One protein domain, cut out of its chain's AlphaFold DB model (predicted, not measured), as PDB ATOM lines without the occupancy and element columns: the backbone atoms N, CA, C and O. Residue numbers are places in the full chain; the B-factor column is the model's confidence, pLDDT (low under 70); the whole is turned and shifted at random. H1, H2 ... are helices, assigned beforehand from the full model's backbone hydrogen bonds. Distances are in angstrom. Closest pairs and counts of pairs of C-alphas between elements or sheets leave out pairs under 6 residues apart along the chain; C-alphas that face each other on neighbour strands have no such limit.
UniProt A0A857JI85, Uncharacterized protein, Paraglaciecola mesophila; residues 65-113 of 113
ATOM      1  N   ALA A  65      42.404  46.691 -18.329       61.03
ATOM      2  CA  ALA A  65      42.918  46.074 -19.546       61.03
ATOM      3  C   ALA A  65      44.432  46.246 -19.788       61.03
ATOM      4  O   ALA A  65      45.019  45.403 -20.457       61.03
ATOM      5  N   ASP A  66      45.073  47.270 -19.219       74.56
ATOM      6  CA  ASP A  66      46.508  47.534 -19.390       74.56
ATOM      7  C   ASP A  66      47.359  46.897 -18.277       74.56
ATOM      8  O   ASP A  66      48.531  47.218 -18.108       74.56
ATOM      9  N   CYS A  67      46.809  46.003 -17.453       80.38
ATOM     10  CA  CYS A  67      47.622  45.275 -16.483       80.38
ATOM     11  C   CYS A  67      48.282  44.049 -17.131       80.38
ATOM     12  O   CYS A  67      47.638  43.282 -17.845       80.38
ATOM     13  N   TRP A  68      49.551  43.793 -16.793       85.50
ATOM     14  CA  TRP A  68      50.310  42.617 -17.242       85.50
ATOM     15  C   TRP A  68      49.566  41.283 -17.013       85.50
ATOM     16  O   TRP A  68      49.793  40.321 -17.743       85.50
ATOM     17  N   CYS A  69      48.668  41.215 -16.019       86.19
ATOM     18  CA  CYS A  69      47.920  40.001 -15.698       86.19
ATOM     19  C   CYS A  69      46.865  39.612 -16.750       86.19
ATOM     20  O   CYS A  69      46.481  38.448 -16.783       86.19
ATOM     21  N   PHE A  70      46.419  40.526 -17.621       86.44
ATOM     22  CA  PHE A  70      45.436  40.219 -18.674       86.44
ATOM     23  C   PHE A  70      46.050  39.523 -19.894       86.44
ATOM     24  O   PHE A  70      45.338  38.867 -20.649       86.44
ATOM     25  N   VAL A  71      47.366  39.647 -20.083       85.62
ATOM     26  CA  VAL A  71      48.098  39.061 -21.220       85.62
ATOM     27  C   VAL A  71      48.922  37.834 -20.828       85.62
ATOM     28  O   VAL A  71      49.720  37.336 -21.616       85.62
ATOM     29  N   THR A  72      48.747  37.339 -19.603       86.31
ATOM     30  CA  THR A  72      49.469  36.177 -19.084       86.31
ATOM     31  C   THR A  72      48.511  35.151 -18.496       86.31
ATOM     32  O   THR A  72      47.397  35.467 -18.083       86.31
ATOM     33  N   SER A  73      48.954  33.901 -18.441       90.44
ATOM     34  CA  SER A  73      48.191  32.834 -17.801       90.44
ATOM     35  C   SER A  73      48.489  32.811 -16.304       90.44
ATOM     36  O   SER A  73      49.606  32.498 -15.895       90.44
ATOM     37  N   ILE A  74      47.489  33.127 -15.481       93.25
ATOM     38  CA  ILE A  74      47.585  33.015 -14.020       93.25
ATOM     39  C   ILE A  74      47.209  31.582 -13.608       93.25
ATOM     40  O   ILE A  74      46.098  31.146 -13.926       93.25
ATOM     41  N   PRO A  75      48.080  30.832 -12.902       95.75
ATOM     42  CA  PRO A  75      47.791  29.452 -12.521       95.75
ATOM     43  C   PRO A  75      46.518  29.339 -11.676       95.75
ATOM     44  O   PRO A  75      46.392  30.002 -10.646       95.75
ATOM     45  N   ARG A  76      45.591  28.452 -12.061       95.94
ATOM     46  CA  ARG A  76      44.341  28.247 -11.309       95.94
ATOM     47  C   ARG A  76      44.602  27.819  -9.866       95.94
ATOM     48  O   ARG A  76      44.015  28.386  -8.955       95.94
ATOM     49  N   ALA A  77      45.567  26.921  -9.674       96.62
ATOM     50  CA  ALA A  77      45.982  26.465  -8.354       96.62
ATOM     51  C   ALA A  77      46.444  27.610  -7.436       96.62
ATOM     52  O   ALA A  77      46.278  27.507  -6.233       96.62
ATOM     53  N   LEU A  78      46.980  28.713  -7.977       96.69
ATOM     54  CA  LEU A  78      47.327  29.895  -7.182       96.69
ATOM     55  C   LEU A  78      46.085  30.702  -6.779       96.69
ATOM     56  O   LEU A  78      46.023  31.221  -5.669       96.69
ATOM     57  N   ILE A  79      45.091  30.805  -7.667       95.38
ATOM     58  CA  ILE A  79      43.810  31.466  -7.372       95.38
ATOM     59  C   ILE A  79      43.075  30.716  -6.260       95.38
ATOM     60  O   ILE A  79      42.526  31.348  -5.363       95.38
ATOM     61  N   ASP A  80      43.118  29.385  -6.282       95.44
ATOM     62  CA  ASP A  80      42.457  28.547  -5.281       95.44
ATOM     63  C   ASP A  80      43.077  28.707  -3.870       95.44
ATOM     64  O   ASP A  80      42.411  28.420  -2.876       95.44
ATOM     65  N   LEU A  81      44.309  29.233  -3.761       95.12
ATOM     66  CA  LEU A  81      44.949  29.589  -2.482       95.12
ATOM     67  C   LEU A  81      44.508  30.955  -1.932       95.12
ATOM     68  O   LEU A  81      44.791  31.273  -0.777       95.12
ATOM     69  N   VAL A  82      43.848  31.793  -2.735       93.31
ATOM     70  CA  VAL A  82      43.303  33.071  -2.260       93.31
ATOM     71  C   VAL A  82      42.073  32.784  -1.384       93.31
ATOM     72  O   VAL A  82      41.238  31.965  -1.774       93.31
ATOM     73  N   PRO A  83      41.890  33.469  -0.236       89.81
ATOM     74  CA  PRO A  83      40.681  33.331   0.574       89.81
ATOM     75  C   PRO A  83      39.404  33.504  -0.257       89.81
ATOM     76  O   PRO A  83      39.315  34.424  -1.072       89.81
ATOM     77  N   ALA A  84      38.399  32.650  -0.040       88.06
ATOM     78  CA  ALA A  84      37.200  32.569  -0.887       88.06
ATOM     79  C   ALA A  84      36.464  33.911  -1.059       88.06
ATOM     80  O   ALA A  84      35.928  34.206  -2.124       88.06
ATOM     81  N   ASN A  85      36.479  34.771  -0.037       86.81
ATOM     82  CA  ASN A  85      35.874  36.101  -0.092       86.81
ATOM     83  C   ASN A  85      36.650  37.117  -0.953       86.81
ATOM     84  O   ASN A  85      36.095  38.170  -1.264       86.81
ATOM     85  N   ARG A  86      37.893  36.809  -1.344       88.44
ATOM     86  CA  ARG A  86      38.791  37.654  -2.153       88.44
ATOM     87  C   ARG A  86      39.117  37.064  -3.530       88.44
ATOM     88  O   ARG A  86      39.646  37.777  -4.385       88.44
ATOM     89  N   GLN A  87      38.783  35.794  -3.771       89.88
ATOM     90  CA  GLN A  87      38.912  35.166  -5.088       89.88
ATOM     91  C   GLN A  87      38.151  35.971  -6.143       89.88
ATOM     92  O   GLN A  87      37.029  36.417  -5.907       89.88
ATOM     93  N   HIS A  88      38.777  36.170  -7.305       85.94
ATOM     94  CA  HIS A  88      38.227  36.932  -8.435       85.94
ATOM     95  C   HIS A  88      37.856  38.400  -8.138       85.94
ATOM     96  O   HIS A  88      37.258  39.055  -8.987       85.94
ATOM     97  N   LYS A  89      38.219  38.923  -6.959       85.56
ATOM     98  CA  LYS A  89      37.952  40.306  -6.533       85.56
ATOM     99  C   LYS A  89      39.233  41.089  -6.263       85.56
ATOM    100  O   LYS A  89      39.284  42.276  -6.547       85.56
ATOM    101  N   GLN A  90      40.278  40.416  -5.776       86.94
ATOM    102  CA  GLN A  90      41.565  41.032  -5.453       86.94
ATOM    103  C   GLN A  90      42.662  40.576  -6.426       86.94
ATOM    104  O   GLN A  90      42.757  39.396  -6.773       86.94
ATOM    105  N   CYS A  91      43.508  41.511  -6.863       88.94
ATOM    106  CA  CYS A  91      44.625  41.206  -7.756       88.94
ATOM    107  C   CYS A  91      45.757  40.464  -7.023       88.94
ATOM    108  O   CYS A  91      46.007  40.685  -5.837       88.94
ATOM    109  N   ILE A  92      46.480  39.613  -7.758       91.62
ATOM    110  CA  ILE A  92      47.705  38.945  -7.299       91.62
ATOM    111  C   ILE A  92      48.886  39.596  -8.023       91.62
ATOM    112  O   ILE A  92      48.902  39.660  -9.252       91.62
ATOM    113  N   CYS A  93      49.884  40.082  -7.283       92.25
ATOM    114  CA  CYS A  93      51.036  40.748  -7.891       92.25
ATOM    115  C   CYS A  93      51.929  39.778  -8.690       92.25
ATOM    116  O   CYS A  93      52.032  38.589  -8.373       92.25
ATOM    117  N   GLN A  94      52.651  40.308  -9.685       92.00
ATOM    118  CA  GLN A  94      53.506  39.519 -10.583       92.00
ATOM    119  C   GLN A  94      54.544  38.688  -9.835       92.00
ATOM    120  O   GLN A  94      54.797  37.538 -10.179       92.00
ATOM    121  N   ARG A  95      55.112  39.243  -8.760       94.00
ATOM    122  CA  ARG A  95      56.101  38.543  -7.940       94.00
ATOM    123  C   ARG A  95      55.538  37.256  -7.340       94.00
ATOM    124  O   ARG A  95      56.227  36.245  -7.355       94.00
ATOM    125  N   CYS A  96      54.308  37.286  -6.829       95.62
ATOM    126  CA  CYS A  96      53.680  36.099  -6.251       95.62
ATOM    127  C   CYS A  96      53.323  35.069  -7.324       95.62
ATOM    128  O   CYS A  96      53.524  33.881  -7.102       95.62
ATOM    129  N   VAL A  97      52.882  35.516  -8.503       95.44
ATOM    130  CA  VAL A  97      52.636  34.617  -9.641       95.44
ATOM    131  C   VAL A  97      53.926  33.936 -10.097       95.44
ATOM    132  O   VAL A  97      53.946  32.717 -10.269       95.44
ATOM    133  N   ASN A  98      55.023  34.687 -10.209       95.44
ATOM    134  CA  ASN A  98      56.329  34.149 -10.585       95.44
ATOM    135  C   ASN A  98      56.875  33.186  -9.522       95.44
ATOM    136  O   ASN A  98      57.356  32.112  -9.870       95.44
ATOM    137  N   ALA A  99      56.771  33.540  -8.237       97.06
ATOM    138  CA  ALA A  99      57.225  32.689  -7.139       97.06
ATOM    139  C   ALA A  99      56.467  31.352  -7.105       97.06
ATOM    140  O   ALA A  99      57.097  30.304  -7.006       97.06
ATOM    141  N   PHE A 100      55.139  31.379  -7.266       97.69
ATOM    142  CA  PHE A 100      54.339  30.159  -7.356       97.69
ATOM    143  C   PHE A 100      54.681  29.335  -8.601       97.69
ATOM    144  O   PHE A 100      54.805  28.123  -8.513       97.69
ATOM    145  N   THR A 101      54.851  29.981  -9.757       96.06
ATOM    146  CA  THR A 101      55.213  29.287 -11.008       96.06
ATOM    147  C   THR A 101      56.582  28.611 -10.911       96.06
ATOM    148  O   THR A 101      56.787  27.563 -11.513       96.06
ATOM    149  N   HIS A 102      57.514  29.196 -10.152       97.50
ATOM    150  CA  HIS A 102      58.846  28.640  -9.931       97.50
ATOM    151  C   HIS A 102      58.841  27.455  -8.957       97.50
ATOM    152  O   HIS A 102      59.427  26.420  -9.262       97.50
ATOM    153  N   ASP A 103      58.183  27.598  -7.802       97.69
ATOM    154  CA  ASP A 103      58.089  26.545  -6.789       97.69
ATOM    155  C   ASP A 103      56.750  26.636  -6.026       97.69
ATOM    156  O   ASP A 103      56.642  27.341  -5.011       97.69
ATOM    157  N   PRO A 104      55.706  25.916  -6.489       97.12
ATOM    158  CA  PRO A 104      54.398  25.913  -5.839       97.12
ATOM    159  C   PRO A 104      54.454  25.433  -4.386       97.12
ATOM    160  O   PRO A 104      53.703  25.921  -3.540       97.12
ATOM    161  N   HIS A 105      55.346  24.485  -4.088       96.56
ATOM    162  CA  HIS A 105      55.411  23.828  -2.788       96.56
ATOM    163  C   HIS A 105      56.056  24.747  -1.746       96.56
ATOM    164  O   HIS A 105      55.541  24.882  -0.633       96.56
ATOM    165  N   MET A 106      57.147  25.428  -2.103       96.44
ATOM    166  CA  MET A 106      57.748  26.457  -1.251       96.44
ATOM    167  C   MET A 106      56.839  27.672  -1.097       96.44
ATOM    168  O   MET A 106      56.719  28.194   0.012       96.44
ATOM    169  N   PHE A 107      56.147  28.087  -2.162       97.12
ATOM    170  CA  PHE A 107      55.187  29.185  -2.083       97.12
ATOM    171  C   PHE A 107      54.076  28.895  -1.066       97.12
ATOM    172  O   PHE A 107      53.813  29.718  -0.189       97.12
ATOM    173  N   GLN A 108      53.457  27.712  -1.139       95.88
ATOM    174  CA  GLN A 108      52.412  27.307  -0.192       95.88
ATOM    175  C   GLN A 108      52.928  27.280   1.248       95.88
ATOM    176  O   GLN A 108      52.273  27.802   2.145       95.88
ATOM    177  N   ARG A 109      54.134  26.749   1.478       95.88
ATOM    178  CA  ARG A 109      54.752  26.755   2.815       95.88
ATOM    179  C   ARG A 109      54.954  28.160   3.373       95.88
ATOM    180  O   ARG A 109      54.915  28.333   4.587       95.88
ATOM    181  N   GLN A 110      55.208  29.138   2.510       94.75
ATOM    182  CA  GLN A 110      55.456  30.513   2.924       94.75
ATOM    183  C   GLN A 110      54.169  31.305   3.187       94.75
ATOM    184  O   GLN A 110      54.179  32.184   4.047       94.75
ATOM    185  N   TYR A 111      53.092  31.036   2.445       92.19
ATOM    186  CA  TYR A 111      51.916  31.915   2.414       92.19
ATOM    187  C   TYR A 111      50.581  31.251   2.795       92.19
ATOM    188  O   TYR A 111      49.585  31.963   2.889       92.19
ATOM    189  N   CYS A 112      50.526  29.931   3.011       84.50
ATOM    190  CA  CYS A 112      49.282  29.187   3.283       84.50
ATOM    191  C   CYS A 112      49.190  28.603   4.707       84.50
ATOM    192  O   CYS A 112      48.578  27.553   4.890       84.50
ATOM    193  N   SER A 113      49.810  29.254   5.695       70.69
ATOM    194  CA  SER A 113      49.749  28.871   7.118       70.69
ATOM    195  C   SER A 113      48.443  29.263   7.800       70.69
ATOM    196  O   SER A 113      48.042  30.433   7.601       70.69
TER     197      SER A 113
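This is residues 65 to 113 of the 113 residues of an uncharacterized protein of Paraglaciecola mesophila (UniProt A0A857JI85). Two helices, H3 and H4, meet near their ends in a corner, and a wide loop, residues 80 to 93, folds back from the short helix H2 to the start of H3. H2 lies near H3, while the short helix H1 and H4 lie toward opposite ends of the longest axis. The printed part has 49 residues with four named helices, in the order H1, H2, H3, H4, and no named strand; the class is all helix. It is compact, with a radius of gyration of the C-alphas of 10.9 A, and spans 32 by 26 by 14 A.

H3, residues 94 to 102, and H4, residues 104 to 111, touch only at the corner by their tight link; their closest C-alphas, of Phe 100 and Phe 107, are 5.4 A apart. They run opposite ways at a steep tilt of 46 degrees. H2, residues 76 to 79, is close to H3 but not clearly touching it, the closest C-alphas being those of Leu 78 and Phe 100 at 7.0 A. H1, residues 68 to 71, is also close to H3 but not clearly touching, with the closest C-alphas, of Cys 69 and Gln 94, 7.6 A apart. H1 is apart from H2 and H4, and H2 is only just apart from H4, at 8.2 A between their closest C-alphas. In H3 and H4 every O i to N i+4 pair is within hydrogen-bond range; H1 and H2 are too short for such a pair, and each has its one O i to N i+3 pair within range.

H3 is 12.1 A long from C-alpha 94 at (53.506, 39.519, -10.583) to C-alpha 102. H4 is 10.5 A long and ends with C-alpha 111 at (51.916, 31.915, 2.414). H1 begins with C-alpha 68 at (50.310, 42.617, -17.242) and is 5.8 A long; H2 is 5.1 A.

The C-alphas farthest apart, of Asp 66 and Ser 113, are 32.6 A apart. The printed part has no cut. The link from H2 to H3 is long, with 14 residues. The mean pLDDT of the printed part is 90.8, and residue 65 alone is under 70.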